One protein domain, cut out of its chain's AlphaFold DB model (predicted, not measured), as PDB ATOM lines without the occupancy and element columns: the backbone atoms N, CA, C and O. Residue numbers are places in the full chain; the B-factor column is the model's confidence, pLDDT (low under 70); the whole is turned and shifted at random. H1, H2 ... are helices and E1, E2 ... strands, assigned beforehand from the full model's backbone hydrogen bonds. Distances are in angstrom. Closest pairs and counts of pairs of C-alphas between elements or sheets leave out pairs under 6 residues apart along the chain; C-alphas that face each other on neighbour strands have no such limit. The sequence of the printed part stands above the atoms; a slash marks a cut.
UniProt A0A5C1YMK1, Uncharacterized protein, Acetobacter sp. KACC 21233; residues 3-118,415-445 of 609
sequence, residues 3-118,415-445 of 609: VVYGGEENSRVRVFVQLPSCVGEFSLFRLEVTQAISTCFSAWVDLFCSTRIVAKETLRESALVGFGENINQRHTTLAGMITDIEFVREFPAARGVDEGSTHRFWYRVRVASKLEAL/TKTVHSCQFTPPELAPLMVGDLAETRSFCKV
ATOM      1  N   VAL A   3     144.694 171.890 110.583       63.12
ATOM      2  CA  VAL A   3     143.644 171.554 111.556       63.12
ATOM      3  C   VAL A   3     142.356 171.376 110.797       63.12
ATOM      4  O   VAL A   3     142.034 172.231 109.979       63.12
ATOM      5  N   VAL A   4     141.612 170.313 111.089       62.66
ATOM      6  CA  VAL A   4     140.265 170.106 110.559       62.66
ATOM      7  C   VAL A   4     139.320 169.900 111.733       62.66
ATOM      8  O   VAL A   4     139.456 168.936 112.481       62.66
ATOM      9  N   TYR A   5     138.354 170.797 111.887       64.81
ATOM     10  CA  TYR A   5     137.180 170.554 112.713       64.81
ATOM     11  C   TYR A   5     136.089 169.932 111.838       64.81
ATOM     12  O   TYR A   5     135.828 170.433 110.741       64.81
ATOM     13  N   GLY A   6     135.478 168.840 112.311       55.28
ATOM     14  CA  GLY A   6     134.545 168.041 111.510       55.28
ATOM     15  C   GLY A   6     135.246 167.307 110.362       55.28
ATOM     16  O   GLY A   6     134.923 167.477 109.191       55.28
ATOM     17  N   GLY A   7     136.279 166.529 110.693       54.19
ATOM     18  CA  GLY A   7     136.970 165.661 109.731       54.19
ATOM     19  C   GLY A   7     136.265 164.321 109.488       54.19
ATOM     20  O   GLY A   7     136.597 163.629 108.531       54.19
ATOM     21  N   GLU A   8     135.299 163.954 110.336       58.38
ATOM     22  CA  GLU A   8     134.520 162.719 110.210       58.38
ATOM     23  C   GLU A   8     133.581 162.789 108.996       58.38
ATOM     24  O   GLU A   8     132.987 163.841 108.738       58.38
ATOM     25  N   GLU A   9     133.404 161.679 108.270       52.00
ATOM     26  CA  GLU A   9     132.563 161.615 107.056       52.00
ATOM     27  C   GLU A   9     131.116 162.089 107.296       52.00
ATOM     28  O   GLU A   9     130.500 162.664 106.402       52.00
ATOM     29  N   ASN A  10     130.606 161.942 108.525       52.28
ATOM     30  CA  ASN A  10     129.243 162.319 108.913       52.28
ATOM     31  C   ASN A  10     129.113 163.736 109.499       52.28
ATOM     32  O   ASN A  10     128.033 164.128 109.943       52.28
ATOM     33  N   SER A  11     130.194 164.514 109.548       58.59
ATOM     34  CA  SER A  11     130.144 165.870 110.102       58.59
ATOM     35  C   SER A  11     129.561 166.866 109.094       58.59
ATOM     36  O   SER A  11     130.006 166.982 107.955       58.59
ATOM     37  N   ARG A  12     128.541 167.625 109.514       62.16
ATOM     38  CA  ARG A  12     127.914 168.643 108.657       62.16
ATOM     39  C   ARG A  12     128.815 169.835 108.383       62.16
ATOM     40  O   ARG A  12     128.770 170.369 107.289       62.16
ATOM     41  N   VAL A  13     129.621 170.241 109.358       69.75
ATOM     42  CA  VAL A  13     130.512 171.401 109.266       69.75
ATOM     43  C   VAL A  13     131.932 170.919 109.087       69.75
ATOM     44  O   VAL A  13     132.419 170.153 109.910       69.75
ATOM     45  N   ARG A  14     132.606 171.437 108.063       74.31
ATOM     46  CA  ARG A  14     134.038 171.259 107.870       74.31
ATOM     47  C   ARG A  14     134.708 172.616 107.863       74.31
ATOM     48  O   ARG A  14     134.475 173.420 106.963       74.31
ATOM     49  N   VAL A  15     135.560 172.851 108.850       79.19
ATOM     50  CA  VAL A  15     136.425 174.030 108.902       79.19
ATOM     51  C   VAL A  15     137.856 173.552 108.976       79.19
ATOM     52  O   VAL A  15     138.180 172.703 109.804       79.19
ATOM     53  N   PHE A  16     138.714 174.084 108.112       82.94
ATOM     54  CA  PHE A  16     140.128 173.776 108.165       82.94
ATOM     55  C   PHE A  16     141.001 175.011 108.035       82.94
ATOM     56  O   PHE A  16     140.675 175.962 107.328       82.94
ATOM     57  N   VAL A  17     142.139 174.971 108.718       84.19
ATOM     58  CA  VAL A  17     143.182 175.988 108.614       84.19
ATOM     59  C   VAL A  17     144.504 175.278 108.395       84.19
ATOM     60  O   VAL A  17     144.854 174.376 109.154       84.19
ATOM     61  N   GLN A  18     145.231 175.670 107.354       85.25
ATOM     62  CA  GLN A  18     146.558 175.158 107.046       85.25
ATOM     63  C   GLN A  18     147.596 176.262 107.215       85.25
ATOM     64  O   GLN A  18     147.575 177.254 106.487       85.25
ATOM     65  N   LEU A  19     148.520 176.045 108.150       82.94
ATOM     66  CA  LEU A  19     149.682 176.893 108.413       82.94
ATOM     67  C   LEU A  19     150.938 176.039 108.156       82.94
ATOM     68  O   LEU A  19     151.211 175.127 108.943       82.94
ATOM     69  N   PRO A  20     151.645 176.210 107.023       77.12
ATOM     70  CA  PRO A  20     152.699 175.293 106.586       77.12
ATOM     71  C   PRO A  20     153.843 175.119 107.584       77.12
ATOM     72  O   PRO A  20     154.096 173.974 107.961       77.12
ATOM     73  N   SER A  21     154.456 176.206 108.065       74.31
ATOM     74  CA  SER A  21     155.654 176.130 108.922       74.31
ATOM     75  C   SER A  21     155.376 176.048 110.416       74.31
ATOM     76  O   SER A  21     156.305 175.957 111.217       74.31
ATOM     77  N   CYS A  22     154.109 176.037 110.822       73.38
ATOM     78  CA  CYS A  22     153.766 175.759 112.206       73.38
ATOM     79  C   CYS A  22     153.860 174.238 112.450       73.38
ATOM     80  O   CYS A  22     153.213 173.447 111.757       73.38
ATOM     81  N   VAL A  23     154.661 173.829 113.438       69.19
ATOM     82  CA  VAL A  23     154.908 172.421 113.803       69.19
ATOM     83  C   VAL A  23     154.196 172.087 115.116       69.19
ATOM     84  O   VAL A  23     154.184 172.903 116.031       69.19
ATOM     85  N   GLY A  24     153.649 170.880 115.250       69.50
ATOM     86  CA  GLY A  24     153.016 170.407 116.487       69.50
ATOM     87  C   GLY A  24     151.499 170.292 116.386       69.50
ATOM     88  O   GLY A  24     150.909 170.510 115.338       69.50
ATOM     89  N   GLU A  25     150.848 169.903 117.471       75.00
ATOM     90  CA  GLU A  25     149.396 169.750 117.479       75.00
ATOM     91  C   GLU A  25     148.715 171.105 117.608       75.00
ATOM     92  O   GLU A  25     149.120 171.944 118.418       75.00
ATOM     93  N   PHE A  26     147.654 171.284 116.829       79.62
ATOM     94  CA  PHE A  26     146.866 172.501 116.801       79.62
ATOM     95  C   PHE A  26     145.402 172.178 117.090       79.62
ATOM     96  O   PHE A  26     144.849 171.241 116.511       79.62
ATOM     97  N   SER A  27     144.758 172.999 117.914       80.19
ATOM     98  CA  SER A  27     143.306 172.985 118.072       80.19
ATOM     99  C   SER A  27     142.729 174.362 117.751       80.19
ATOM    100  O   SER A  27     143.271 175.404 118.127       80.19
ATOM    101  N   LEU A  28     141.649 174.368 116.971       84.19
ATOM    102  CA  LEU A  28     140.964 175.586 116.553       84.19
ATOM    103  C   LEU A  28     139.963 175.991 117.638       84.19
ATOM    104  O   LEU A  28     139.157 175.167 118.063       84.19
ATOM    105  N   PHE A  29     139.995 177.254 118.059       85.12
ATOM    106  CA  PHE A  29     139.060 177.803 119.043       85.12
ATOM    107  C   PHE A  29     138.011 178.697 118.397       85.12
ATOM    108  O   PHE A  29     136.820 178.553 118.657       85.12
ATOM    109  N   ARG A  30     138.442 179.619 117.538       88.75
ATOM    110  CA  ARG A  30     137.548 180.554 116.861       88.75
ATOM    111  C   ARG A  30     138.069 180.858 115.470       88.75
ATOM    112  O   ARG A  30     139.273 180.972 115.253       88.75
ATOM    113  N   LEU A  31     137.142 181.005 114.536       91.19
ATOM    114  CA  LEU A  31     137.401 181.462 113.183       91.19
ATOM    115  C   LEU A  31     136.404 182.566 112.839       91.19
ATOM    116  O   LEU A  31     135.194 182.376 112.945       91.19
ATOM    117  N   GLU A  32     136.914 183.706 112.391       94.69
ATOM    118  CA  GLU A  32     136.104 184.800 111.873       94.69
ATOM    119  C   GLU A  32     136.614 185.212 110.493       94.69
ATOM    120  O   GLU A  32     137.698 185.780 110.381       94.69
ATOM    121  N   VAL A  33     135.849 184.915 109.440       94.38
ATOM    122  CA  VAL A  33     136.214 185.234 108.052       94.38
ATOM    123  C   VAL A  33     135.284 186.303 107.509       94.38
ATOM    124  O   VAL A  33     134.086 186.071 107.377       94.38
ATOM    125  N   THR A  34     135.844 187.449 107.136       94.75
ATOM    126  CA  THR A  34     135.131 188.515 106.430       94.75
ATOM    127  C   THR A  34     135.514 188.508 104.956       94.75
ATOM    128  O   THR A  34     136.697 188.563 104.616       94.75
ATOM    129  N   GLN A  35     134.508 188.478 104.085       91.38
ATOM    130  CA  GLN A  35     134.649 188.640 102.641       91.38
ATOM    131  C   GLN A  35     133.646 189.679 102.156       91.38
ATOM    132  O   GLN A  35     132.478 189.623 102.532       91.38
ATOM    133  N   ALA A  36     134.066 190.595 101.292       89.62
ATOM    134  CA  ALA A  36     133.148 191.445 100.546       89.62
ATOM    135  C   ALA A  36     133.660 191.650  99.123       89.62
ATOM    136  O   ALA A  36     134.866 191.597  98.868       89.62
ATOM    137  N   ILE A  37     132.738 191.880  98.192       86.81
ATOM    138  CA  ILE A  37     133.079 192.120  96.792       86.81
ATOM    139  C   ILE A  37     133.987 193.356  96.695       86.81
ATOM    140  O   ILE A  37     133.685 194.402  97.260       86.81
ATOM    141  N   SER A  38     135.069 193.251  95.920       86.19
ATOM    142  CA  SER A  38     136.099 194.290  95.732       86.19
ATOM    143  C   SER A  38     136.861 194.680  97.002       86.19
ATOM    144  O   SER A  38     137.363 195.798  97.106       86.19
ATOM    145  N   THR A  39     136.966 193.764  97.967       88.62
ATOM    146  CA  THR A  39     137.781 193.940  99.174       88.62
ATOM    147  C   THR A  39     138.633 192.702  99.431       88.62
ATOM    148  O   THR A  39     138.243 191.582  99.095       88.62
ATOM    149  N   CYS A  40     139.804 192.891 100.043       90.00
ATOM    150  CA  CYS A  40     140.637 191.772 100.466       90.00
ATOM    151  C   CYS A  40     139.916 191.011 101.580       90.00
ATOM    152  O   CYS A  40     139.511 191.612 102.576       90.00
ATOM    153  N   PHE A  41     139.781 189.690 101.442       92.31
ATOM    154  CA  PHE A  41     139.273 188.891 102.551       92.31
ATOM    155  C   PHE A  41     140.248 188.933 103.732       92.31
ATOM    156  O   PHE A  41     141.464 189.057 103.558       92.31
ATOM    157  N   SER A  42     139.703 188.769 104.934       94.31
ATOM    158  CA  SER A  42     140.479 188.653 106.164       94.31
ATOM    159  C   SER A  42     139.868 187.581 107.054       94.31
ATOM    160  O   SER A  42     138.673 187.616 107.339       94.31
ATOM    161  N   ALA A  43     140.698 186.654 107.513       94.94
ATOM    162  CA  ALA A  43     140.350 185.576 108.419       94.94
ATOM    163  C   ALA A  43     141.163 185.705 109.711       94.94
ATOM    164  O   ALA A  43     142.389 185.633 109.691       94.94
ATOM    165  N   TRP A  44     140.478 185.885 110.834       95.62
ATOM    166  CA  TRP A  44     141.071 185.804 112.162       95.62
ATOM    167  C   TRP A  44     140.881 184.398 112.714       95.62
ATOM    168  O   TRP A  44     139.757 183.903 112.787       95.62
ATOM    169  N   VAL A  45     141.986 183.770 113.098       93.19
ATOM    170  CA  VAL A  45     142.039 182.398 113.596       93.19
ATOM    171  C   VAL A  45     142.602 182.415 115.010       93.19
ATOM    172  O   VAL A  45     143.785 182.691 115.201       93.19
ATOM    173  N   ASP A  46     141.774 182.096 115.998       91.12
ATOM    174  CA  ASP A  46     142.244 181.813 117.351       91.12
ATOM    175  C   ASP A  46     142.524 180.316 117.463       91.12
ATOM    176  O   ASP A  46     141.632 179.484 117.261       91.12
ATOM    177  N   LEU A  47     143.768 179.975 117.781       88.50
ATOM    178  CA  LEU A  47     144.234 178.596 117.854       88.50
ATOM    179  C   LEU A  47     145.116 178.359 119.075       88.50
ATOM    180  O   LEU A  47     145.793 179.263 119.576       88.50
ATOM    181  N   PHE A  48     145.127 177.111 119.524       86.25
ATOM    182  CA  PHE A  48     146.062 176.606 120.515       86.25
ATOM    183  C   PHE A  48     147.101 175.729 119.828       86.25
ATOM    184  O   PHE A  48     146.762 174.948 118.942       86.25
ATOM    185  N   CYS A  49     148.361 175.857 120.232       84.81
ATOM    186  CA  CYS A  49     149.464 175.053 119.715       84.81
ATOM    187  C   CYS A  49     150.239 174.392 120.862       84.81
ATOM    188  O   CYS A  49     150.391 174.985 121.935       84.81
ATOM    189  N   SER A  50     150.749 173.179 120.634       82.81
ATOM    190  CA  SER A  50     151.679 172.510 121.557       82.81
ATOM    191  C   SER A  50     153.108 173.062 121.498       82.81
ATOM    192  O   SER A  50     153.894 172.840 122.419       82.81
ATOM    193  N   THR A  51     153.455 173.813 120.449       84.44
ATOM    194  CA  THR A  51     154.761 174.463 120.298       84.44
ATOM    195  C   THR A  51     154.622 175.977 120.140       84.44
ATOM    196  O   THR A  51     153.549 176.521 119.871       84.44
ATOM    197  N   ARG A  52     155.728 176.692 120.354       86.44
ATOM    198  CA  ARG A  52     155.767 178.144 120.200       86.44
ATOM    199  C   ARG A  52     155.942 178.498 118.724       86.44
ATOM    200  O   ARG A  52     156.934 178.109 118.116       86.44
ATOM    201  N   ILE A  53     155.031 179.300 118.180       86.00
ATOM    202  CA  ILE A  53     155.146 179.838 116.818       86.00
ATOM    203  C   ILE A  53     156.237 180.915 116.788       86.00
ATOM    204  O   ILE A  53     156.224 181.860 117.589       86.00
ATOM    205  N   VAL A  54     157.174 180.787 115.847       85.50
ATOM    206  CA  VAL A  54     158.234 181.771 115.598       85.50
ATOM    207  C   VAL A  54     157.745 182.762 114.544       85.50
ATOM    208  O   VAL A  54     157.854 182.529 113.345       85.50
ATOM    209  N   ALA A  55     157.224 183.908 114.990       81.75
ATOM    210  CA  ALA A  55     156.584 184.881 114.097       81.75
ATOM    211  C   ALA A  55     157.472 185.338 112.925       81.75
ATOM    212  O   ALA A  55     156.968 185.564 111.831       81.75
ATOM    213  N   LYS A  56     158.795 185.443 113.120       79.56
ATOM    214  CA  LYS A  56     159.732 185.844 112.057       79.56
ATOM    215  C   LYS A  56     159.756 184.857 110.881       79.56
ATOM    216  O   LYS A  56     159.991 185.284 109.757       79.56
ATOM    217  N   GLU A  57     159.543 183.576 111.155       79.62
ATOM    218  CA  GLU A  57     159.560 182.504 110.156       79.62
ATOM    219  C   GLU A  57     158.174 182.329 109.530       79.62
ATOM    220  O   GLU A  57     158.066 182.130 108.331       79.62
ATOM    221  N   THR A  58     157.112 182.484 110.326       81.12
ATOM    222  CA  THR A  58     155.730 182.212 109.904       81.12
ATOM    223  C   THR A  58     155.034 183.390 109.207       81.12
ATOM    224  O   THR A  58     154.143 183.192 108.381       81.12
ATOM    225  N   LEU A  59     155.383 184.641 109.531       83.81
ATOM    226  CA  LEU A  59     154.777 185.804 108.874       83.81
ATOM    227  C   LEU A  59     155.074 185.788 107.367       83.81
ATOM    228  O   LEU A  59     156.213 185.582 106.955       83.81
ATOM    229  N   ARG A  60     154.063 186.125 106.556       78.50
ATOM    230  CA  ARG A  60     154.075 186.170 105.076       78.50
ATOM    231  C   ARG A  60     154.080 184.813 104.378       78.50
ATOM    232  O   ARG A  60     154.081 184.762 103.149       78.50
ATOM    233  N   GLU A  61     154.042 183.715 105.117       82.56
ATOM    234  CA  GLU A  61     153.844 182.411 104.501       82.56
ATOM    235  C   GLU A  61     152.432 182.263 103.943       82.56
ATOM    236  O   GLU A  61     151.482 182.875 104.439       82.56
ATOM    237  N   SER A  62     152.295 181.430 102.908       84.38
ATOM    238  CA  SER A  62     150.979 181.086 102.376       84.38
ATOM    239  C   SER A  62     150.203 180.278 103.412       84.38
ATOM    240  O   SER A  62     150.743 179.361 104.021       84.38
ATOM    241  N   ALA A  63     148.926 180.593 103.587       86.75
ATOM    242  CA  ALA A  63     148.035 179.860 104.475       86.75
ATOM    243  C   ALA A  63     146.698 179.614 103.783       86.75
ATOM    244  O   ALA A  63     146.265 180.414 102.948       86.75
ATOM    245  N   LEU A  64     146.050 178.507 104.142       87.81
ATOM    246  CA  LEU A  64     144.727 178.160 103.633       87.81
ATOM    247  C   LEU A  64     143.716 178.209 104.766       87.81
ATOM    248  O   LEU A  64     143.974 177.708 105.860       87.81
ATOM    249  N   VAL A  65     142.554 178.774 104.482       88.31
ATOM    250  CA  VAL A  65     141.391 178.745 105.363       88.31
ATOM    251  C   VAL A  65     140.238 178.214 104.540       88.31
ATOM    252  O   VAL A  65     139.887 178.808 103.526       88.31
ATOM    253  N   GLY A  66     139.650 177.102 104.953       85.06
ATOM    254  CA  GLY A  66     138.475 176.558 104.298       85.06
ATOM    255  C   GLY A  66     137.330 176.331 105.260       85.06
ATOM    256  O   GLY A  66     137.522 176.043 106.441       85.06
ATOM    257  N   PHE A  67     136.125 176.489 104.740       83.06
ATOM    258  CA  PHE A  67     134.881 176.358 105.479       83.06
ATOM    259  C   PHE A  67     133.781 175.864 104.538       83.06
ATOM    260  O   PHE A  67     133.779 176.156 103.340       83.06
ATOM    261  N   GLY A  68     132.857 175.073 105.070       76.00
ATOM    262  CA  GLY A  68     131.739 174.538 104.307       76.00
ATOM    263  C   GLY A  68     131.162 173.280 104.935       76.00
ATOM    264  O   GLY A  68     131.219 173.096 106.152       76.00
ATOM    265  N   GLU A  69     130.627 172.411 104.086       68.25
ATOM    266  CA  GLU A  69     129.919 171.196 104.462       68.25
ATOM    267  C   GLU A  69     130.636 169.937 103.969       68.25
ATOM    268  O   GLU A  69     130.953 169.820 102.781       68.25
ATOM    269  N   ASN A  70     130.861 168.968 104.866       63.19
ATOM    270  CA  ASN A  70     131.526 167.710 104.500       63.19
ATOM    271  C   ASN A  70     130.566 166.754 103.773       63.19
ATOM    272  O   ASN A  70     130.911 166.242 102.710       63.19
ATOM    273  N   ILE A  71     129.343 166.585 104.297       58.91
ATOM    274  CA  ILE A  71     128.324 165.648 103.776       58.91
ATOM    275  C   ILE A  71     128.005 165.921 102.300       58.91
ATOM    276  O   ILE A  71     127.942 165.004 101.487       58.91
ATOM    277  N   ASN A  72     127.866 167.198 101.939       59.16
ATOM    278  CA  ASN A  72     127.543 167.619 100.578       59.16
ATOM    279  C   ASN A  72     128.791 167.894  99.715       59.16
ATOM    280  O   ASN A  72     128.656 168.336  98.575       59.16
ATOM    281  N   GLN A  73     130.000 167.685 100.257       65.56
ATOM    282  CA  GLN A  73     131.291 168.056  99.655       65.56
ATOM    283  C   GLN A  73     131.387 169.534  99.222       65.56
ATOM    284  O   GLN A  73     132.205 169.897  98.376       65.56
ATOM    285  N   ARG A  74     130.587 170.419  99.823       70.25
ATOM    286  CA  ARG A  74     130.521 171.847  99.488       70.25
ATOM    287  C   ARG A  74     131.460 172.628 100.384       70.25
ATOM    288  O   ARG A  74     131.058 173.084 101.446       70.25
ATOM    289  N   HIS A  75     132.701 172.802  99.964       74.12
ATOM    290  CA  HIS A  75     133.685 173.558 100.727       74.12
ATOM    291  C   HIS A  75     134.229 174.713  99.897       74.12
ATOM    292  O   HIS A  75     134.560 174.558  98.723       74.12
ATOM    293  N   THR A  76     134.330 175.870 100.536       78.19
ATOM    294  CA  THR A  76     135.043 177.024 100.008       78.19
ATOM    295  C   THR A  76     136.413 177.039 100.655       78.19
ATOM    296  O   THR A  76     136.526 176.941 101.876       78.19
ATOM    297  N   THR A  77     137.455 177.172  99.843       85.25
ATOM    298  CA  THR A  77     138.825 177.353 100.322       85.25
ATOM    299  C   THR A  77     139.299 178.733  99.907       85.25
ATOM    300  O   THR A  77     139.122 179.138  98.759       85.25
ATOM    301  N   LEU A  78     139.916 179.442 100.842       87.75
ATOM    302  CA  LEU A  78     140.599 180.705 100.625       87.75
ATOM    303  C   LEU A  78     142.092 180.477 100.803       87.75
ATOM    304  O   LEU A  78     142.534 179.958 101.828       87.75
ATOM    305  N   ALA A  79     142.856 180.874  99.794       87.94
ATOM    306  CA  ALA A  79     144.304 180.902  99.850       87.94
ATOM    307  C   ALA A  79     144.746 182.345 100.084       87.94
ATOM    308  O   ALA A  79     144.291 183.259  99.401       87.94
ATOM    309  N   GLY A  80     145.610 182.546 101.070       88.06
ATOM    310  CA  GLY A  80     146.098 183.861 101.465       88.06
ATOM    311  C   GLY A  80     147.515 183.792 102.008       88.06
ATOM    312  O   GLY A  80     148.254 182.843 101.739       88.06
ATOM    313  N   MET A  81     147.885 184.800 102.786       88.12
ATOM    314  CA  MET A  81     149.133 184.853 103.538       88.12
ATOM    315  C   MET A  81     148.891 185.245 104.993       88.12
ATOM    316  O   MET A  81     147.916 185.927 105.312       88.12
ATOM    317  N   ILE A  82     149.800 184.835 105.872       89.25
ATOM    318  CA  ILE A  82     149.770 185.209 107.287       89.25
ATOM    319  C   ILE A  82     150.272 186.650 107.424       89.25
ATOM    320  O   ILE A  82     151.446 186.927 107.178       89.25
ATOM    321  N   THR A  83     149.389 187.575 107.796       89.56
ATOM    322  CA  THR A  83     149.709 189.009 107.898       89.56
ATOM    323  C   THR A  83     149.980 189.465 109.321       89.56
ATOM    324  O   THR A  83     150.727 190.426 109.502       89.56
ATOM    325  N   ASP A  84     149.426 188.770 110.313       91.00
ATOM    326  CA  ASP A  84     149.597 189.108 111.722       91.00
ATOM    327  C   ASP A  84     149.575 187.859 112.612       91.00
ATOM    328  O   ASP A  84     148.892 186.876 112.306       91.00
ATOM    329  N   ILE A  85     150.334 187.895 113.708       92.25
ATOM    330  CA  ILE A  85     150.413 186.831 114.713       92.25
ATOM    331  C   ILE A  85     150.514 187.486 116.090       92.25
ATOM    332  O   ILE A  85     151.564 187.997 116.481       92.25
ATOM    333  N   GLU A  86     149.441 187.391 116.861       93.06
ATOM    334  CA  GLU A  86     149.375 187.860 118.237       93.06
ATOM    335  C   GLU A  86     149.514 186.666 119.191       93.06
ATOM    336  O   GLU A  86     148.739 185.709 119.148       93.06
ATOM    337  N   PHE A  87     150.508 186.708 120.078       92.50
ATOM    338  CA  PHE A  87     150.592 185.767 121.193       92.50
ATOM    339  C   PHE A  87     149.695 186.255 122.331       92.50
ATOM    340  O   PHE A  87     149.925 187.333 122.878       92.50
ATOM    341  N   VAL A  88     148.694 185.457 122.700       90.38
ATOM    342  CA  VAL A  88     147.725 185.832 123.735       90.38
ATOM    343  C   VAL A  88     148.245 185.436 125.113       90.38
ATOM    344  O   VAL A  88     148.396 186.286 125.990       90.38
ATOM    345  N   ARG A  89     148.509 184.140 125.326       86.88
ATOM    346  CA  ARG A  89     149.026 183.611 126.598       86.88
ATOM    347  C   ARG A  89     149.522 182.171 126.493       86.88
ATOM    348  O   ARG A  89     149.162 181.431 125.584       86.88
ATOM    349  N   GLU A  90     150.265 181.763 127.511       86.69
ATOM    350  CA  GLU A  90     150.670 180.381 127.771       86.69
ATOM    351  C   GLU A  90     149.898 179.821 128.975       86.69
ATOM    352  O   GLU A  90     149.532 180.561 129.898       86.69
ATOM    353  N   PHE A  91     149.633 178.517 128.966       79.69
ATOM    354  CA  PHE A  91     149.039 177.796 130.089       79.69
ATOM    355  C   PHE A  91     149.562 176.351 130.147       79.69
ATOM    356  O   PHE A  91     149.971 175.801 129.123       79.69
ATOM    357  N   PRO A  92     149.588 175.727 131.340       70.94
ATOM    358  CA  PRO A  92     149.997 174.334 131.474       70.94
ATOM    359  C   PRO A  92     149.008 173.411 130.751       70.94
ATOM    360  O   PRO A  92     147.798 173.640 130.794       70.94
ATOM    361  N   ALA A  93     149.518 172.360 130.109       66.88
ATOM    362  CA  ALA A  93     148.674 171.353 129.472       66.88
ATOM    363  C   ALA A  93     147.780 170.650 130.515       66.88
ATOM    364  O   ALA A  93     148.216 170.355 131.634       66.88
ATOM    365  N   ALA A  94     146.516 170.396 130.166       61.72
ATOM    366  CA  ALA A  94     145.588 169.683 131.040       61.72
ATOM    367  C   ALA A  94     146.084 168.246 131.294       61.72
ATOM    368  O   ALA A  94     146.540 167.561 130.379       61.72
ATOM    369  N   ARG A  95     145.995 167.765 132.544       52.97
ATOM    370  CA  ARG A  95     146.395 166.388 132.887       52.97
ATOM    371  C   ARG A  95     145.523 165.388 132.118       52.97
ATOM    372  O   ARG A  95     144.319 165.347 132.352       52.97
ATOM    373  N   GLY A  96     146.141 164.563 131.271       55.19
ATOM    374  CA  GLY A  96     145.474 163.475 130.542       55.19
ATOM    375  C   GLY A  96     145.274 163.700 129.040       55.19
ATOM    376  O   GLY A  96     144.723 162.815 128.395       55.19
ATOM    377  N   VAL A  97     145.728 164.831 128.483       52.94
ATOM    378  CA  VAL A  97     145.744 165.101 127.034       52.94
ATOM    379  C   VAL A  97     147.210 165.141 126.573       52.94
ATOM    380  O   VAL A  97     147.875 166.164 126.711       52.94
ATOM    381  N   ASP A  98     147.698 163.986 126.112       51.50
ATOM    382  CA  ASP A  98     149.018 163.694 125.518       51.50
ATOM    383  C   ASP A  98     150.287 163.841 126.390       51.50
ATOM    384  O   ASP A  98     150.556 164.849 127.039       51.50
ATOM    385  N   GLU A  99     151.135 162.802 126.364       50.50
ATOM    386  CA  GLU A  99     152.343 162.640 127.199       50.50
ATOM    387  C   GLU A  99     153.560 163.494 126.752       50.50
ATOM    388  O   GLU A  99     154.649 163.355 127.308       50.50
ATOM    389  N   GLY A 100     153.406 164.382 125.759       56.09
ATOM    390  CA  GLY A 100     154.535 165.012 125.050       56.09
ATOM    391  C   GLY A 100     154.864 166.479 125.372       56.09
ATOM    392  O   GLY A 100     156.034 166.855 125.304       56.09
ATOM    393  N   SER A 101     153.887 167.331 125.718       60.59
ATOM    394  CA  SER A 101     154.119 168.778 125.933       60.59
ATOM    395  C   SER A 101     153.523 169.276 127.248       60.59
ATOM    396  O   SER A 101     152.329 169.123 127.487       60.59
ATOM    397  N   THR A 102     154.322 169.944 128.084       66.69
ATOM    398  CA  THR A 102     153.871 170.463 129.389       66.69
ATOM    399  C   THR A 102     153.110 171.791 129.303       66.69
ATOM    400  O   THR A 102     152.466 172.183 130.278       66.69
ATOM    401  N   HIS A 103     153.147 172.472 128.154       75.12
ATOM    402  CA  HIS A 103     152.547 173.791 127.932       75.12
ATOM    403  C   HIS A 103     151.749 173.832 126.626       75.12
ATOM    404  O   HIS A 103     152.081 173.142 125.664       75.12
ATOM    405  N   ARG A 104     150.714 174.674 126.596       81.75
ATOM    406  CA  ARG A 104     149.945 175.041 125.404       81.75
ATOM    407  C   ARG A 104     149.994 176.562 125.239       81.75
ATOM    408  O   ARG A 104     149.974 177.316 126.217       81.75
ATOM    409  N   PHE A 105     150.064 177.010 123.992       86.75
ATOM    410  CA  PHE A 105     150.218 178.417 123.628       86.75
ATOM    411  C   PHE A 105     149.005 178.881 122.827       86.75
ATOM    412  O   PHE A 105     148.649 178.256 121.830       86.75
ATOM    413  N   TRP A 106     148.378 179.974 123.255       90.19
ATOM    414  CA  TRP A 106     147.265 180.597 122.544       90.19
ATOM    415  C   TRP A 106     147.779 181.698 121.623       90.19
ATOM    416  O   TRP A 106     148.408 182.659 122.081       90.19
ATOM    417  N   TYR A 107     147.467 181.563 120.338       91.12
ATOM    418  CA  TYR A 107     147.718 182.568 119.318       91.12
ATOM    419  C   TYR A 107     146.433 183.029 118.647       91.12
ATOM    420  O   TYR A 107     145.503 182.246 118.448       91.12
ATOM    421  N   ARG A 108     146.444 184.290 118.230       93.69
ATOM    422  CA  ARG A 108     145.501 184.849 117.275       93.69
ATOM    423  C   ARG A 108     146.257 185.185 115.997       93.69
ATOM    424  O   ARG A 108     147.179 185.991 116.005       93.69
ATOM    425  N   VAL A 109     145.902 184.520 114.908       93.38
ATOM    426  CA  VAL A 109     146.598 184.603 113.619       93.38
ATOM    427  C   VAL A 109     145.667 185.226 112.591       93.38
ATOM    428  O   VAL A 109     144.521 184.798 112.453       93.38
ATOM    429  N   ARG A 110     146.153 186.221 111.848       94.56
ATOM    430  CA  ARG A 110     145.425 186.811 110.724       94.56
ATOM    431  C   ARG A 110     145.931 186.225 109.416       94.56
ATOM    432  O   ARG A 110     147.103 186.374 109.074       94.56
ATOM    433  N   VAL A 111     145.031 185.597 108.668       92.44
ATOM    434  CA  VAL A 111     145.253 185.168 107.285       92.44
ATOM    435  C   VAL A 111     144.451 186.084 106.375       92.44
ATOM    436  O   VAL A 111     143.241 186.216 106.543       92.44
ATOM    437  N   ALA A 112     145.099 186.723 105.412       91.88
ATOM    438  CA  ALA A 112     144.438 187.654 104.506       91.88
ATOM    439  C   ALA A 112     144.856 187.429 103.054       91.88
ATOM    440  O   ALA A 112     145.824 186.719 102.776       91.88
ATOM    441  N   SER A 113     144.113 188.034 102.128       89.56
ATOM    442  CA  SER A 113     144.450 188.018 100.702       89.56
ATOM    443  C   SER A 113     145.892 188.479 100.468       89.56
ATOM    444  O   SER A 113     146.338 189.486 101.020       89.56
ATOM    445  N   LYS A 114     146.616 187.785  99.587       85.44
ATOM    446  CA  LYS A 114     147.947 188.199  99.123       85.44
ATOM    447  C   LYS A 114     147.887 189.546  98.408       85.44
ATOM    448  O   LYS A 114     148.879 190.270  98.403       85.44
ATOM    449  N   LEU A 115     146.724 189.932  97.873       83.81
ATOM    450  CA  LEU A 115     146.504 191.247  97.275       83.81
ATOM    451  C   LEU A 115     146.649 192.394  98.294       83.81
ATOM    452  O   LEU A 115     147.030 193.495  97.903       83.81
ATOM    453  N   GLU A 116     146.468 192.145  99.600       86.00
ATOM    454  CA  GLU A 116     146.716 193.145 100.657       86.00
ATOM    455  C   GLU A 116     148.187 193.598 100.672       86.00
ATOM    456  O   GLU A 116     148.491 194.719 101.076       86.00
ATOM    457  N   ALA A 117     149.111 192.789 100.135       80.94
ATOM    458  CA  ALA A 117     150.501 193.192  99.948       80.94
ATOM    459  C   ALA A 117     150.633 194.466  99.087       80.94
ATOM    460  O   ALA A 117     151.550 195.255  99.305       80.94
ATOM    461  N   LEU A 118     149.713 194.702  98.143       82.75
ATOM    462  CA  LEU A 118     149.700 195.905  97.305       82.75
ATOM    463  C   LEU A 118     149.443 197.191  98.105       82.75
ATOM    464  O   LEU A 118     149.869 198.264  97.679       82.75
ATOM    465  N   THR A 415     126.779 190.416  98.746       88.75
ATOM    466  CA  THR A 415     127.830 191.432  98.575       88.75
ATOM    467  C   THR A 415     128.904 191.343  99.650       88.75
ATOM    468  O   THR A 415     130.053 191.712  99.403       88.75
ATOM    469  N   LYS A 416     128.544 190.828 100.828       91.62
ATOM    470  CA  LYS A 416     129.448 190.612 101.956       91.62
ATOM    471  C   LYS A 416     128.987 189.432 102.794       91.62
ATOM    472  O   LYS A 416     127.791 189.256 103.011       91.62
ATOM    473  N   THR A 417     129.935 188.653 103.295       93.12
ATOM    474  CA  THR A 417     129.695 187.555 104.228       93.12
ATOM    475  C   THR A 417     130.690 187.612 105.381       93.12
ATOM    476  O   THR A 417     131.869 187.930 105.209       93.12
ATOM    477  N   VAL A 418     130.199 187.318 106.581       95.12
ATOM    478  CA  VAL A 418     130.991 187.176 107.801       95.12
ATOM    479  C   VAL A 418     130.701 185.798 108.375       95.12
ATOM    480  O   VAL A 418     129.627 185.562 108.934       95.12
ATOM    481  N   HIS A 419     131.652 184.886 108.210       92.38
ATOM    482  CA  HIS A 419     131.605 183.553 108.791       92.38
ATOM    483  C   HIS A 419     132.151 183.638 110.207       92.38
ATOM    484  O   HIS A 419     133.282 184.075 110.407       92.38
ATOM    485  N   SER A 420     131.363 183.221 111.188       91.62
ATOM    486  CA  SER A 420     131.753 183.191 112.592       91.62
ATOM    487  C   SER A 420     131.577 181.778 113.115       91.62
ATOM    488  O   SER A 420     130.452 181.285 113.220       91.62
ATOM    489  N   CYS A 421     132.693 181.151 113.449       86.88
ATOM    490  CA  CYS A 421     132.741 179.835 114.048       86.88
ATOM    491  C   CYS A 421     133.473 179.887 115.386       86.88
ATOM    492  O   CYS A 421     134.523 180.517 115.504       86.88
ATOM    493  N   GLN A 422     132.939 179.193 116.379       85.44
ATOM    494  CA  GLN A 422     133.566 178.977 117.672       85.44
ATOM    495  C   GLN A 422     133.482 177.492 117.996       85.44
ATOM    496  O   GLN A 422     132.468 176.851 117.738       85.44
ATOM    497  N   PHE A 423     134.545 176.950 118.564       80.75
ATOM    498  CA  PHE A 423     134.680 175.542 118.884       80.75
ATOM    499  C   PHE A 423     135.121 175.399 120.333       80.75
ATOM    500  O   PHE A 423     135.806 176.267 120.871       80.75
ATOM    501  N   THR A 424     134.729 174.297 120.968       75.62
ATOM    502  CA  THR A 424     135.252 173.930 122.288       75.62
ATOM    503  C   THR A 424     136.468 173.023 122.104       75.62
ATOM    504  O   THR A 424     136.295 171.852 121.760       75.62
ATOM    505  N   PRO A 425     137.695 173.529 122.291       70.44
ATOM    506  CA  PRO A 425     138.894 172.729 122.133       70.44
ATOM    507  C   PRO A 425     139.047 171.767 123.323       70.44
ATOM    508  O   PRO A 425     138.683 172.126 124.453       70.44
ATOM    509  N   PRO A 426     139.619 170.569 123.105       66.81
ATOM    510  CA  PRO A 426     139.878 169.597 124.168       66.81
ATOM    511  C   PRO A 426     140.666 170.181 125.349       66.81
ATOM    512  O   PRO A 426     140.464 169.775 126.488       66.81
ATOM    513  N   GLU A 427     141.533 171.163 125.094       65.06
ATOM    514  CA  GLU A 427     142.385 171.807 126.093       65.06
ATOM    515  C   GLU A 427     141.618 172.693 127.082       65.06
ATOM    516  O   GLU A 427     142.039 172.836 128.231       65.06
ATOM    517  N   LEU A 428     140.506 173.293 126.651       64.31
ATOM    518  CA  LEU A 428     139.666 174.123 127.515       64.31
ATOM    519  C   LEU A 428     138.534 173.321 128.153       64.31
ATOM    520  O   LEU A 428     138.078 173.707 129.224       64.31
ATOM    521  N   ALA A 429     138.127 172.190 127.569       64.38
ATOM    522  CA  ALA A 429     137.021 171.370 128.070       64.38
ATOM    523  C   ALA A 429     137.071 171.063 129.590       64.38
ATOM    524  O   ALA A 429     136.026 171.162 130.230       64.38
ATOM    525  N   PRO A 430     138.234 170.777 130.221       61.00
ATOM    526  CA  PRO A 430     138.318 170.527 131.666       61.00
ATOM    527  C   PRO A 430     138.269 171.794 132.537       61.00
ATOM    528  O   PRO A 430     138.033 171.699 133.740       61.00
ATOM    529  N   LEU A 431     138.556 172.967 131.962       57.09
ATOM    530  CA  LEU A 431     138.620 174.260 132.661       57.09
ATOM    531  C   LEU A 431     137.286 175.022 132.617       57.09
ATOM    532  O   LEU A 431     137.113 175.992 133.356       57.09
ATOM    533  N   MET A 432     136.350 174.597 131.769       55.75
ATOM    534  CA  MET A 432     135.029 175.207 131.628       55.75
ATOM    535  C   MET A 432     134.096 174.695 132.737       55.75
ATOM    536  O   MET A 432     133.590 173.578 132.675       55.75
ATOM    537  N   VAL A 433     133.873 175.511 133.773       50.69
ATOM    538  CA  VAL A 433     132.932 175.236 134.878       50.69
ATOM    539  C   VAL A 433     131.959 176.416 135.016       50.69
ATOM    540  O   VAL A 433     132.388 177.568 134.986       50.69
ATOM    541  N   GLY A 434     130.661 176.147 135.199       52.75
ATOM    542  CA  GLY A 434     129.613 177.178 135.339       52.75
ATOM    543  C   GLY A 434     129.127 177.747 133.997       52.75
ATOM    544  O   GLY A 434     129.245 177.067 132.985       52.75
ATOM    545  N   ASP A 435     128.617 178.984 133.965       41.62
ATOM    546  CA  ASP A 435     128.043 179.642 132.764       41.62
ATOM    547  C   ASP A 435     129.030 179.779 131.579       41.62
ATOM    548  O   ASP A 435     128.627 179.965 130.435       41.62
ATOM    549  N   LEU A 436     130.341 179.630 131.813       43.00
ATOM    550  CA  LEU A 436     131.355 179.525 130.750       43.00
ATOM    551  C   LEU A 436     131.294 178.184 129.997       43.00
ATOM    552  O   LEU A 436     131.738 178.117 128.859       43.00
ATOM    553  N   ALA A 437     130.708 177.133 130.580       45.31
ATOM    554  CA  ALA A 437     130.455 175.854 129.912       45.31
ATOM    555  C   ALA A 437     129.361 175.940 128.825       45.31
ATOM    556  O   ALA A 437     129.178 174.990 128.066       45.31
ATOM    557  N   GLU A 438     128.650 177.071 128.718       45.47
ATOM    558  CA  GLU A 438     127.634 177.304 127.685       45.47
ATOM    559  C   GLU A 438     128.197 177.757 126.331       45.47
ATOM    560  O   GLU A 438     127.415 177.941 125.396       45.47
ATOM    561  N   THR A 439     129.520 177.893 126.148       50.69
ATOM    562  CA  THR A 439     130.080 178.126 124.804       50.69
ATOM    563  C   THR A 439     129.973 176.861 123.956       50.69
ATOM    564  O   THR A 439     130.944 176.136 123.753       50.69
ATOM    565  N   ARG A 440     128.768 176.573 123.469       63.31
ATOM    566  CA  ARG A 440     128.511 175.513 122.498       63.31
ATOM    567  C   ARG A 440     129.252 175.850 121.208       63.31
ATOM    568  O   ARG A 440     129.285 177.009 120.793       63.31
ATOM    569  N   SER A 441     129.867 174.841 120.594       72.75
ATOM    570  CA  SER A 441     130.493 175.009 119.286       72.75
ATOM    571  C   SER A 441     129.434 175.454 118.279       72.75
ATOM    572  O   SER A 441     128.478 174.712 118.067       72.75
ATOM    573  N   PHE A 442     129.619 176.615 117.655       78.56
ATOM    574  CA  PHE A 442     128.693 177.168 116.672       78.56
ATOM    575  C   PHE A 442     129.407 177.593 115.405       78.56
ATOM    576  O   PHE A 442     130.583 177.939 115.425       78.56
ATOM    577  N   CYS A 443     128.663 177.614 114.305       81.19
ATOM    578  CA  CYS A 443     129.101 178.149 113.028       81.19
ATOM    579  C   CYS A 443     127.911 178.816 112.347       81.19
ATOM    580  O   CYS A 443     126.870 178.189 112.159       81.19
ATOM    581  N   LYS A 444     128.055 180.096 112.006       86.75
ATOM    582  CA  LYS A 444     127.018 180.884 111.336       86.75
ATOM    583  C   LYS A 444     127.626 181.876 110.361       86.75
ATOM    584  O   LYS A 444     128.741 182.355 110.566       86.75
ATOM    585  N   VAL A 445     126.861 182.223 109.339       89.19
ATOM    586  CA  VAL A 445     127.213 183.227 108.338       89.19
ATOM    587  C   VAL A 445     126.224 184.370 108.431       89.19
ATOM    588  O   VAL A 445     125.020 184.169 108.278       89.19
TER     589      VAL A 445
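Overview. This is residues 3 to 118 and 415 to 445 of the 609 residues of an uncharacterized protein of Acetobacter sp. KACC 21233 (UniProt A0A5C1YMK1). One long antiparallel sheet is folded back on itself into two leaves that face each other with their strands crossed: a smaller leaf of E1, E2 and E5 over a larger one of E7, E4, E3, E8 and E9. The long strand E6 turns sharply and is the hinge, and the sheet is curled like part of a barrel; of three very short helices, H1 only grazes the sheet, H2 is on it beside the strands, and H3 is not on it. The 147 printed residues run E1 E2 E3 E4 H1 E5 E6 E7 H2 E8 H3 E9, and the sheet's order is E1 E2 E5 E6 E7 E4 E3 E8 E9. The class is mostly strand; the whole is compact, with a radius of gyration of the C-alphas of 15.6 A and spans of 47 by 37 by 29 A.

Along the chain. E1, residues 3 to 5, begins at C-alpha 3 (143.644, 171.554, 111.556). E2 is residues 14 to 18. E3, residues 26 to 36, is 28.5 A long and bends by 68 degrees at residue 29. E4, residues 42 to 49, is 21.2 A long. H1 is residues 55 to 58. E5, residues 62 to 69, is 23.4 A long. E6, residues 74 to 92, is 37.5 A long and bends by 95 degrees at Met 81 (149.133, 184.853, 103.538). E7, residues 103 to 112, is 28.4 A long, and H2 is residues 114 to 118. E8, residues 415 to 422, is 23.5 A long; H3 is residues 434 to 438. E9, residues 442 to 445, ends at C-alpha 445 (127.213, 183.227, 108.338).

Arrangement. The sheet is twisted, with edge strands E1 and E9. In the hairpin E1 and E2, N 5 and O 15 are 2.8 A apart, within hydrogen-bond range. From E2 to E5, N 16 and O 66 are 2.8 A apart. E5, E6 and E7 form a meander, each strand the antiparallel neighbour of the one before. Its pairing is staggered: E6 pairs with E5 over residues 74 to 81, with N 65 and O 78 at 2.9 A, and with E7 over residues 81 to 92, with N 86 and O 108 at 2.8 A. Beyond E7, N 45 of E4 and O 109 are 2.8 A apart. In the hairpin E3 and E4, N 32 and O 44 are 2.9 A apart. N 33 of E3 and O 419 of E8 are 2.9 A apart, and N 420 of E8 and O 444 of E9 2.8 A. Between the leaves, the closest C-alphas of E1 and E3, Val 3 and Phe 26, are 6.2 A apart. H1 only grazes the sheet with residues 55 to 58. H2 is on the sheet at a height of 9.1 A, only just over none of the strands, with 2 C-alphas on E6. H3 is not on the sheet. H1 is too short for an O i to N i+4 pair; H2 and H3 each have 0 of 1 within range, but 2 of 2 O i to N i+3 pairs.

Size, cuts and confidence. The C-alphas farthest apart, Ser 38 and Arg 95, are 47.6 A apart. Residues 119 to 414 are not printed, and C-alphas 118 and 415 are 22.4 A apart across the cut. Of the links printed whole, E8 to H3 is long. Mean pLDDT of the printed part is 77.6; 43 residues are under 70, among them 3 to 13, 93 to 102 and 426 to 440.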